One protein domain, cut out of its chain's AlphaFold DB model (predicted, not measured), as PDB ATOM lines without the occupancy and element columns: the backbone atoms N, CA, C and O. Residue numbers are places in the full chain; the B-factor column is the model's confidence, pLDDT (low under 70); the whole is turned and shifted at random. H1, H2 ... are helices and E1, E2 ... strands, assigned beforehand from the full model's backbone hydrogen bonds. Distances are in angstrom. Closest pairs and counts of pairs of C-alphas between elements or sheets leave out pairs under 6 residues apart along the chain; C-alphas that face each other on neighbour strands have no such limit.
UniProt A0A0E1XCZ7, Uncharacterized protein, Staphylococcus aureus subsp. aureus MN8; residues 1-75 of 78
ATOM      1  N   MET A   1     -28.084  38.096  -0.872       85.94
ATOM      2  CA  MET A   1     -26.842  37.833  -0.111       85.94
ATOM      3  C   MET A   1     -26.915  36.395   0.358       85.94
ATOM      4  O   MET A   1     -28.004  35.967   0.719       85.94
ATOM      5  N   HIS A   2     -25.805  35.668   0.308       94.12
ATOM      6  CA  HIS A   2     -25.711  34.281   0.752       94.12
ATOM      7  C   HIS A   2     -24.651  34.180   1.837       94.12
ATOM      8  O   HIS A   2     -23.512  34.586   1.612       94.12
ATOM      9  N   PHE A   3     -25.033  33.641   2.990       94.19
ATOM     10  CA  PHE A   3     -24.107  33.331   4.071       94.19
ATOM     11  C   PHE A   3     -23.535  31.935   3.846       94.19
ATOM     12  O   PHE A   3     -24.284  30.992   3.586       94.19
ATOM     13  N   THR A   4     -22.217  31.815   3.919       94.94
ATOM     14  CA  THR A   4     -21.508  30.537   3.777       94.94
ATOM     15  C   THR A   4     -21.050  30.001   5.121       94.94
ATOM     16  O   THR A   4     -20.922  28.789   5.277       94.94
ATOM     17  N   SER A   5     -20.810  30.880   6.097       94.75
ATOM     18  CA  SER A   5     -20.396  30.458   7.427       94.75
ATOM     19  C   SER A   5     -20.666  31.500   8.506       94.75
ATOM     20  O   SER A   5     -20.665  32.702   8.241       94.75
ATOM     21  N   LEU A   6     -20.847  31.005   9.729       93.44
ATOM     22  CA  LEU A   6     -20.806  31.763  10.973       93.44
ATOM     23  C   LEU A   6     -19.890  30.996  11.927       93.44
ATOM     24  O   LEU A   6     -20.153  29.829  12.229       93.44
ATOM     25  N   LYS A   7     -18.816  31.637  12.373       93.69
ATOM     26  CA  LYS A   7     -17.822  31.049  13.276       93.69
ATOM     27  C   LYS A   7     -17.521  32.019  14.409       93.69
ATOM     28  O   LYS A   7     -17.706  33.221  14.262       93.69
ATOM     29  N   THR A   8     -17.008  31.492  15.511       90.94
ATOM     30  CA  THR A   8     -16.367  32.303  16.546       90.94
ATOM     31  C   THR A   8     -14.866  32.307  16.281       90.94
ATOM     32  O   THR A   8     -14.255  31.245  16.150       90.94
ATOM     33  N   GLY A   9     -14.288  33.491  16.133       85.31
ATOM     34  CA  GLY A   9     -12.866  33.708  15.976       85.31
ATOM     35  C   GLY A   9     -12.100  33.423  17.269       85.31
ATOM     36  O   GLY A   9     -12.685  33.243  18.342       85.31
ATOM     37  N   PRO A  10     -10.764  33.352  17.183       82.19
ATOM     38  CA  PRO A  10      -9.911  32.976  18.308       82.19
ATOM     39  C   PRO A  10      -9.983  33.962  19.481       82.19
ATOM     40  O   PRO A  10      -9.640  33.587  20.599       82.19
ATOM     41  N   MET A  11     -10.445  35.195  19.242       84.12
ATOM     42  CA  MET A  11     -10.618  36.223  20.271       84.12
ATOM     43  C   MET A  11     -12.065  36.325  20.780       84.12
ATOM     44  O   MET A  11     -12.389  37.249  21.521       84.12
ATOM     45  N   GLY A  12     -12.943  35.384  20.409       83.31
ATOM     46  CA  GLY A  12     -14.360  35.406  20.787       83.31
ATOM     47  C   GLY A  12     -15.237  36.286  19.890       83.31
ATOM     48  O   GLY A  12     -16.426  36.446  20.161       83.31
ATOM     49  N   ASP A  13     -14.674  36.840  18.819       87.50
ATOM     50  CA  ASP A  13     -15.371  37.618  17.804       87.50
ATOM     51  C   ASP A  13     -16.247  36.730  16.908       87.50
ATOM     52  O   ASP A  13     -15.928  35.578  16.634       87.50
ATOM     53  N   ALA A  14     -17.376  37.238  16.429       90.38
ATOM     54  CA  ALA A  14     -18.175  36.575  15.410       90.38
ATOM     55  C   ALA A  14     -17.573  36.845  14.026       90.38
ATOM     56  O   ALA A  14     -17.436  37.996  13.617       90.38
ATOM     57  N   VAL A  15     -17.272  35.785  13.282       93.38
ATOM     58  CA  VAL A  15     -16.798  35.839  11.897       93.38
ATOM     59  C   VAL A  15     -17.909  35.332  10.986       93.38
ATOM     60  O   VAL A  15     -18.330  34.175  11.079       93.38
ATOM     61  N   ILE A  16     -18.390  36.202  10.104       94.25
ATOM     62  CA  ILE A  16     -19.460  35.921   9.146       94.25
ATOM     63  C   ILE A  16     -18.872  35.961   7.743       94.25
ATOM     64  O   ILE A  16     -18.366  36.990   7.303       94.25
ATOM     65  N   GLU A  17     -18.992  34.856   7.021       95.88
ATOM     66  CA  GLU A  17     -18.529  34.730   5.640       95.88
ATOM     67  C   GLU A  17     -19.730  34.641   4.693       95.88
ATOM     68  O   GLU A  17     -20.762  34.033   5.013       95.88
ATOM     69  N   GLY A  18     -19.602  35.216   3.500       95.75
ATOM     70  CA  GLY A  18     -20.641  35.109   2.486       95.75
ATOM     71  C   GLY A  18     -20.284  35.744   1.151       95.75
ATOM     72  O   GLY A  18     -19.161  36.179   0.921       95.75
ATOM     73  N   TYR A  19     -21.271  35.805   0.258       95.44
ATOM     74  CA  TYR A  19     -21.168  36.490  -1.030       95.44
ATOM     75  C   TYR A  19     -22.483  37.170  -1.438       95.44
ATOM     76  O   TYR A  19     -23.573  36.849  -0.945       95.44
ATOM     77  N   ILE A  20     -22.408  38.149  -2.343       91.94
ATOM     78  CA  ILE A  20     -23.569  38.924  -2.814       91.94
ATOM     79  C   ILE A  20     -23.929  38.624  -4.275       91.94
ATOM     80  O   ILE A  20     -23.114  38.132  -5.047       91.94
ATOM     81  N   ASN A  21     -25.171  38.942  -4.660       88.25
ATOM     82  CA  ASN A  21     -25.680  38.850  -6.040       88.25
ATOM     83  C   ASN A  21     -25.480  37.487  -6.723       88.25
ATOM     84  O   ASN A  21     -25.192  37.449  -7.914       88.25
ATOM     85  N   GLU A  22     -25.566  36.386  -5.969       89.31
ATOM     86  CA  GLU A  22     -25.299  35.024  -6.470       89.31
ATOM     87  C   GLU A  22     -23.890  34.833  -7.076       89.31
ATOM     88  O   GLU A  22     -23.576  33.789  -7.645       89.31
ATOM     89  N   HIS A  23     -23.000  35.814  -6.907       90.62
ATOM     90  CA  HIS A  23     -21.676  35.838  -7.503       90.62
ATOM     91  C   HIS A  23     -20.626  35.483  -6.456       90.62
ATOM     92  O   HIS A  23     -20.305  36.284  -5.582       90.62
ATOM     93  N   LYS A  24     -20.056  34.278  -6.550       90.19
ATOM     94  CA  LYS A  24     -19.102  33.770  -5.548       90.19
ATOM     95  C   LYS A  24     -17.809  34.588  -5.427       90.19
ATOM     96  O   LYS A  24     -17.164  34.492  -4.398       90.19
ATOM     97  N   LYS A  25     -17.427  35.371  -6.448       92.06
ATOM     98  CA  LYS A  25     -16.257  36.275  -6.382       92.06
ATOM     99  C   LYS A  25     -16.579  37.632  -5.742       92.06
ATOM    100  O   LYS A  25     -15.679  38.428  -5.498       92.06
ATOM    101  N   ALA A  26     -17.856  37.912  -5.500       93.06
ATOM    102  CA  ALA A  26     -18.295  39.054  -4.711       93.06
ATOM    103  C   ALA A  26     -18.415  38.628  -3.239       93.06
ATOM    104  O   ALA A  26     -19.490  38.733  -2.638       93.06
ATOM    105  N   ASP A  27     -17.336  38.059  -2.707       95.19
ATOM    106  CA  ASP A  27     -17.235  37.524  -1.358       95.19
ATOM    107  C   ASP A  27     -16.894  38.608  -0.331       95.19
ATOM    108  O   ASP A  27     -16.315  39.657  -0.636       95.19
ATOM    109  N   PHE A  28     -17.306  38.354   0.904       94.69
ATOM    110  CA  PHE A  28     -17.057  39.219   2.041       94.69
ATOM    111  C   PHE A  28     -16.848  38.402   3.313       94.69
ATOM    112  O   PHE A  28     -17.395  37.307   3.476       94.69
ATOM    113  N   VAL A  29     -16.091  38.991   4.235       94.94
ATOM    114  CA  VAL A  29     -15.945  38.527   5.610       94.94
ATOM    115  C   VAL A  29     -16.207  39.707   6.536       94.94
ATOM    116  O   VAL A  29     -15.544  40.743   6.449       94.94
ATOM    117  N   ALA A  30     -17.200  39.559   7.402       93.06
ATOM    118  CA  ALA A  30     -17.528  40.523   8.435       93.06
ATOM    119  C   ALA A  30     -17.105  39.979   9.799       93.06
ATOM    120  O   ALA A  30     -17.341  38.813  10.112       93.06
ATOM    121  N   TYR A  31     -16.507  40.846  10.604       91.56
ATOM    122  CA  TYR A  31     -16.084  40.561  11.968       91.56
ATOM    123  C   TYR A  31     -16.935  41.389  12.920       91.56
ATOM    124  O   TYR A  31     -17.125  42.581  12.679       91.56
ATOM    125  N   GLY A  32     -17.425  40.776  13.990       89.88
ATOM    126  CA  GLY A  32     -18.169  41.439  15.054       89.88
ATOM    127  C   GLY A  32     -17.597  41.054  16.408       89.88
ATOM    128  O   GLY A  32     -17.778  39.926  16.849       89.88
ATOM    129  N   SER A  33     -16.910  41.973  17.072       87.44
ATOM    130  CA  SER A  33     -16.452  41.780  18.447       87.44
ATOM    131  C   SER A  33     -17.498  42.333  19.415       87.44
ATOM    132  O   SER A  33     -17.965  43.458  19.209       87.44
ATOM    133  N   PRO A  34     -17.894  41.570  20.447       79.12
ATOM    134  CA  PRO A  34     -18.752  42.100  21.496       79.12
ATOM    135  C   PRO A  34     -18.003  43.175  22.291       79.12
ATOM    136  O   PRO A  34     -16.860  42.973  22.698       79.12
ATOM    137  N   GLU A  35     -18.660  44.304  22.522       79.25
ATOM    138  CA  GLU A  35     -18.246  45.333  23.478       79.25
ATOM    139  C   GLU A  35     -19.177  45.317  24.706       79.25
ATOM    140  O   GLU A  35     -20.036  44.442  24.863       79.25
ATOM    141  N   GLU A  36     -19.011  46.280  25.614       81.06
ATOM    142  CA  GLU A  36     -19.910  46.435  26.755       81.06
ATOM    143  C   GLU A  36     -21.340  46.805  26.315       81.06
ATOM    144  O   GLU A  36     -21.571  47.418  25.272       81.06
ATOM    145  N   ASN A  37     -22.329  46.470  27.150       81.88
ATOM    146  CA  ASN A  37     -23.729  46.876  26.972       81.88
ATOM    147  C   ASN A  37     -24.400  46.390  25.672       81.88
ATOM    148  O   ASN A  37     -25.215  47.114  25.099       81.88
ATOM    149  N   TYR A  38     -24.102  45.166  25.218       76.88
ATOM    150  CA  TYR A  38     -24.664  44.586  23.985       76.88
ATOM    151  C   TYR A  38     -24.353  45.404  22.719       76.88
ATOM    152  O   TYR A  38     -25.083  45.331  21.729       76.88
ATOM    153  N   GLN A  39     -23.284  46.199  22.753       81.25
ATOM    154  CA  GLN A  39     -22.755  46.874  21.577       81.25
ATOM    155  C   GLN A  39     -21.757  45.959  20.877       81.25
ATOM    156  O   GLN A  39     -21.186  45.048  21.476       81.25
ATOM    157  N   PHE A  40     -21.577  46.183  19.583       80.06
ATOM    158  CA  PHE A  40     -20.666  45.397  18.770       80.06
ATOM    159  C   PHE A  40     -19.856  46.347  17.905       80.06
ATOM    160  O   PHE A  40     -20.418  47.197  17.210       80.06
ATOM    161  N   THR A  41     -18.544  46.164  17.928       84.81
ATOM    162  CA  THR A  41     -17.632  46.782  16.971       84.81
ATOM    163  C   THR A  41     -17.228  45.754  15.931       84.81
ATOM    164  O   THR A  41     -17.388  44.547  16.130       84.81
ATOM    165  N   GLY A  42     -16.725  46.199  14.790       88.25
ATOM    166  CA  GLY A  42     -16.461  45.271  13.713       88.25
ATOM    167  C   GLY A  42     -15.719  45.848  12.535       88.25
ATOM    168  O   GLY A  42     -15.537  47.056  12.390       88.25
ATOM    169  N   GLY A  43     -15.311  44.932  11.669       89.75
ATOM    170  CA  GLY A  43     -14.670  45.231  10.403       89.75
ATOM    171  C   GLY A  43     -15.351  44.474   9.276       89.75
ATOM    172  O   GLY A  43     -15.903  43.393   9.474       89.75
ATOM    173  N   LEU A  44     -15.282  45.037   8.076       91.31
ATOM    174  CA  LEU A  44     -15.685  44.363   6.852       91.31
ATOM    175  C   LEU A  44     -14.477  44.293   5.926       91.31
ATOM    176  O   LEU A  44     -13.884  45.315   5.590       91.31
ATOM    177  N   THR A  45     -14.148  43.087   5.485       91.94
ATOM    178  CA  THR A  45     -13.256  42.859   4.351       91.94
ATOM    179  C   THR A  45     -14.023  42.131   3.256       91.94
ATOM    180  O   THR A  45     -15.060  41.513   3.498       91.94
ATOM    181  N   GLY A  46     -13.551  42.220   2.025       92.31
ATOM    182  CA  GLY A  46     -14.204  41.588   0.892       92.31
ATOM    183  C   GLY A  46     -13.535  41.958  -0.413       92.31
ATOM    184  O   GLY A  46     -12.598  42.759  -0.449       92.31
ATOM    185  N   SER A  47     -14.021  41.376  -1.501       91.62
ATOM    186  CA  SER A  47     -13.464  41.658  -2.816       91.62
ATOM    187  C   SER A  47     -13.750  43.090  -3.277       91.62
ATOM    188  O   SER A  47     -14.672  43.763  -2.806       91.62
ATOM    189  N   ASN A  48     -12.994  43.555  -4.277       89.69
ATOM    190  CA  ASN A  48     -13.229  44.857  -4.909       89.69
ATOM    191  C   ASN A  48     -14.639  44.976  -5.511       89.69
ATOM    192  O   ASN A  48     -15.183  46.076  -5.575       89.69
ATOM    193  N   GLU A  49     -15.262  43.863  -5.916       88.62
ATOM    194  CA  GLU A  49     -16.651  43.861  -6.389       88.62
ATOM    195  C   GLU A  49     -17.655  44.236  -5.290       88.62
ATOM    196  O   GLU A  49     -18.741  44.738  -5.604       88.62
ATOM    197  N   VAL A  50     -17.301  43.990  -4.025       89.50
ATOM    198  CA  VAL A  50     -18.084  44.345  -2.838       89.50
ATOM    199  C   VAL A  50     -17.666  45.723  -2.333       89.50
ATOM    200  O   VAL A  50     -18.480  46.647  -2.334       89.50
ATOM    201  N   LEU A  51     -16.395  45.886  -1.957       88.94
ATOM    202  CA  LEU A  51     -15.895  47.104  -1.319       88.94
ATOM    203  C   LEU A  51     -15.901  48.306  -2.271       88.94
ATOM    204  O   LEU A  51     -16.265  49.405  -1.865       88.94
ATOM    205  N   GLY A  52     -15.609  48.099  -3.558       86.81
ATOM    206  CA  GLY A  52     -15.629  49.160  -4.571       86.81
ATOM    207  C   GLY A  52     -17.027  49.702  -4.890       86.81
ATOM    208  O   GLY A  52     -17.151  50.735  -5.544       86.81
ATOM    209  N   LYS A  53     -18.094  49.029  -4.438       85.00
ATOM    210  CA  LYS A  53     -19.481  49.511  -4.574       85.00
ATOM    211  C   LYS A  53     -19.965  50.286  -3.353       85.00
ATOM    212  O   LYS A  53     -21.041  50.889  -3.421       85.00
ATOM    213  N   LEU A  54     -19.213  50.261  -2.254       84.38
ATOM    214  CA  LEU A  54     -19.542  51.027  -1.063       84.38
ATOM    215  C   LEU A  54     -19.365  52.515  -1.365       84.38
ATOM    216  O   LEU A  54     -18.406  52.936  -2.008       84.38
ATOM    217  N   LYS A  55     -20.336  53.314  -0.930       82.31
ATOM    218  CA  LYS A  55     -20.309  54.768  -1.073       82.31
ATOM    219  C   LYS A  55     -20.162  55.390   0.300       82.31
ATOM    220  O   LYS A  55     -20.753  54.894   1.258       82.31
ATOM    221  N   ASN A  56     -19.458  56.515   0.364       82.56
ATOM    222  CA  ASN A  56     -19.460  57.349   1.562       82.56
ATOM    223  C   ASN A  56     -20.896  57.757   1.901       82.56
ATOM    224  O   ASN A  56     -21.707  57.965   0.992       82.56
ATOM    225  N   ALA A  57     -21.187  57.899   3.195       77.44
ATOM    226  CA  ALA A  57     -22.533  58.177   3.694       77.44
ATOM    227  C   ALA A  57     -23.180  59.398   3.013       77.44
ATOM    228  O   ALA A  57     -24.348  59.359   2.641       77.44
ATOM    229  N   GLU A  58     -22.387  60.434   2.750       81.88
ATOM    230  CA  GLU A  58     -22.782  61.678   2.075       81.88
ATOM    231  C   GLU A  58     -23.293  61.467   0.636       81.88
ATOM    232  O   GLU A  58     -24.113  62.228   0.132       81.88
ATOM    233  N   ASN A  59     -22.826  60.404  -0.024       83.88
ATOM    234  CA  ASN A  59     -23.188  60.038  -1.395       83.88
ATOM    235  C   ASN A  59     -24.323  59.002  -1.452       83.88
ATOM    236  O   ASN A  59     -24.678  58.515  -2.539       83.88
ATOM    237  N   LEU A  60     -24.877  58.617  -0.298       85.19
ATOM    238  CA  LEU A  60     -26.014  57.712  -0.229       85.19
ATOM    239  C   LEU A  60     -27.300  58.460  -0.569       85.19
ATOM    240  O   LEU A  60     -27.551  59.590  -0.159       85.19
ATOM    241  N   LYS A  61     -28.150  57.797  -1.349       86.56
ATOM    242  CA  LYS A  61     -29.485  58.303  -1.649       86.56
ATOM    243  C   LYS A  61     -30.415  57.940  -0.496       86.56
ATOM    244  O   LYS A  61     -30.341  56.827   0.018       86.56
ATOM    245  N   SER A  62     -31.329  58.850  -0.157       89.12
ATOM    246  CA  SER A  62     -32.466  58.527   0.713       89.12
ATOM    247  C   SER A  62     -33.250  57.334   0.135       89.12
ATOM    248  O   SER A  62     -33.372  57.236  -1.095       89.12
ATOM    249  N   PRO A  63     -33.826  56.461   0.984       89.19
ATOM    250  CA  PRO A  63     -34.721  55.387   0.554       89.19
ATOM    251  C   PRO A  63     -35.815  55.845  -0.423       89.19
ATOM    252  O   PRO A  63     -36.128  55.134  -1.377       89.19
ATOM    253  N   GLU A  64     -36.353  57.051  -0.240       92.56
ATOM    254  CA  GLU A  64     -37.386  57.631  -1.110       92.56
ATOM    255  C   GLU A  64     -36.860  57.856  -2.532       92.56
ATOM    256  O   GLU A  64     -37.453  57.377  -3.499       92.56
ATOM    257  N   LYS A  65     -35.682  58.484  -2.658       90.88
ATOM    258  CA  LYS A  65     -35.015  58.708  -3.952       90.88
ATOM    259  C   LYS A  65     -34.680  57.388  -4.650       90.88
ATOM    260  O   LYS A  65     -34.794  57.286  -5.870       90.88
ATOM    261  N   ILE A  66     -34.290  56.362  -3.889       89.06
ATOM    262  CA  ILE A  66     -34.044  55.017  -4.433       89.06
ATOM    263  C   ILE A  66     -35.345  54.424  -4.988       89.06
ATOM    264  O   ILE A  66     -35.359  53.903  -6.107       89.06
ATOM    265  N   LYS A  67     -36.446  54.527  -4.237       91.75
ATOM    266  CA  LYS A  67     -37.760  54.014  -4.643       91.75
ATOM    267  C   LYS A  67     -38.265  54.695  -5.917       91.75
ATOM    268  O   LYS A  67     -38.734  54.007  -6.826       91.75
ATOM    269  N   GLU A  68     -38.115  56.014  -6.021       92.50
ATOM    270  CA  GLU A  68     -38.457  56.768  -7.231       92.50
ATOM    271  C   GLU A  68     -37.660  56.311  -8.459       92.50
ATOM    272  O   GLU A  68     -38.243  56.092  -9.523       92.50
ATOM    273  N   GLU A  69     -36.343  56.121  -8.335       90.31
ATOM    274  CA  GLU A  69     -35.501  55.659  -9.448       90.31
ATOM    275  C   GLU A  69     -35.850  54.244  -9.906       90.31
ATOM    276  O   GLU A  69     -35.862  53.969 -11.109       90.31
ATOM    277  N   ILE A  70     -36.145  53.344  -8.966       90.81
ATOM    278  CA  ILE A  70     -36.580  51.981  -9.284       90.81
ATOM    279  C   ILE A  70     -37.905  52.019 -10.050       90.81
ATOM    280  O   ILE A  70     -38.032  51.345 -11.073       90.81
ATOM    281  N   ASN A  71     -38.872  52.820  -9.597       90.25
ATOM    282  CA  ASN A  71     -40.169  52.948 -10.259       90.25
ATOM    283  C   ASN A  71     -40.041  53.567 -11.657       90.25
ATOM    284  O   ASN A  71     -40.608  53.032 -12.608       90.25
ATOM    285  N   LYS A  72     -39.227  54.620 -11.818       90.56
ATOM    286  CA  LYS A  72     -38.920  55.200 -13.137       90.56
ATOM    287  C   LYS A  72     -38.334  54.148 -14.081       90.56
ATOM    288  O   LYS A  72     -38.871  53.960 -15.164       90.56
ATOM    289  N   LYS A  73     -37.311  53.396 -13.649       86.50
ATOM    290  CA  LYS A  73     -36.678  52.333 -14.457       86.50
ATOM    291  C   LYS A  73     -37.631  51.205 -14.855       86.50
ATOM    292  O   LYS A  73     -37.427  50.601 -15.902       86.50
ATOM    293  N   LYS A  74     -38.628  50.887 -14.023       80.12
ATOM    294  CA  LYS A  74     -39.670  49.908 -14.368       80.12
ATOM    295  C   LYS A  74     -40.605  50.446 -15.450       80.12
ATOM    296  O   LYS A  74     -40.908  49.715 -16.382       80.12
ATOM    297  N   ASN A  75     -40.979  51.722 -15.365       70.94
ATOM    298  CA  ASN A  75     -41.870  52.359 -16.335       70.94
ATOM    299  C   ASN A  75     -41.196  52.633 -17.691       70.94
ATOM    300  O   ASN A  75     -41.884  52.674 -18.698       70.94
TER     301      ASN A  75
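Overview. This is residues 1 to 75 of the 78 residues of an uncharacterized protein of Staphylococcus aureus subsp. aureus MN8 (UniProt A0A0E1XCZ7). A twisted four-stranded sheet, E1 to E4, makes the body, with the short helix H1 grazing it; beyond H1, residues 52 to 75 stick out as an arm that ends in the helix H2, well away from the sheet. The 75 printed residues include four named strands and then two named helices, a mixed class. The sheet's order is E1, E2, E3, E4, all antiparallel: a meander, each strand the antiparallel neighbour of the one before. The whole is loose, with a radius of gyration of the C-alphas of 16.0 A, and flat, spanning 50 by 32 by 17 A.

Arrangement. E1, residues 2 to 8, is an edge strand and forms a hairpin with E2, residues 14 to 19, their directions at 162 degrees; N 4 and O 17 are within hydrogen-bond range at 2.9 A. E2 forms a hairpin with E3, residues 27 to 34, also at 162 degrees, with N 16 and O 30 at 2.8 A. E3 forms a hairpin with the other edge strand, E4, residues 40 to 46, at 164 degrees, with N 31 and O 43 at 2.9 A. H1, residues 48 to 51, only grazes the sheet; its closest C-alphas to E3 are those of Val 50 and Asp 27, 7.0 A apart. H2, residues 63 to 75, is not on the sheet and is apart from H1. In H2 every O i to N i+4 pair is within hydrogen-bond range; H1 is too short for such a pair.

Along the chain. E1 begins at C-alpha 2 (-25.711, 34.281, 0.752) and is 18.5 A long. E2 measures 16.7 A, E3 23.4 A and E4 19.4 A. H2 runs 18.6 A to C-alpha 75 (-41.870, 52.359, -16.335).

Size, cuts and confidence. The C-alphas farthest apart, of Pro 10 and Asn 75, are 51.0 A apart. The printed part has no cut; the link from H1 to H2 is long. No printed residue is under 70 in pLDDT.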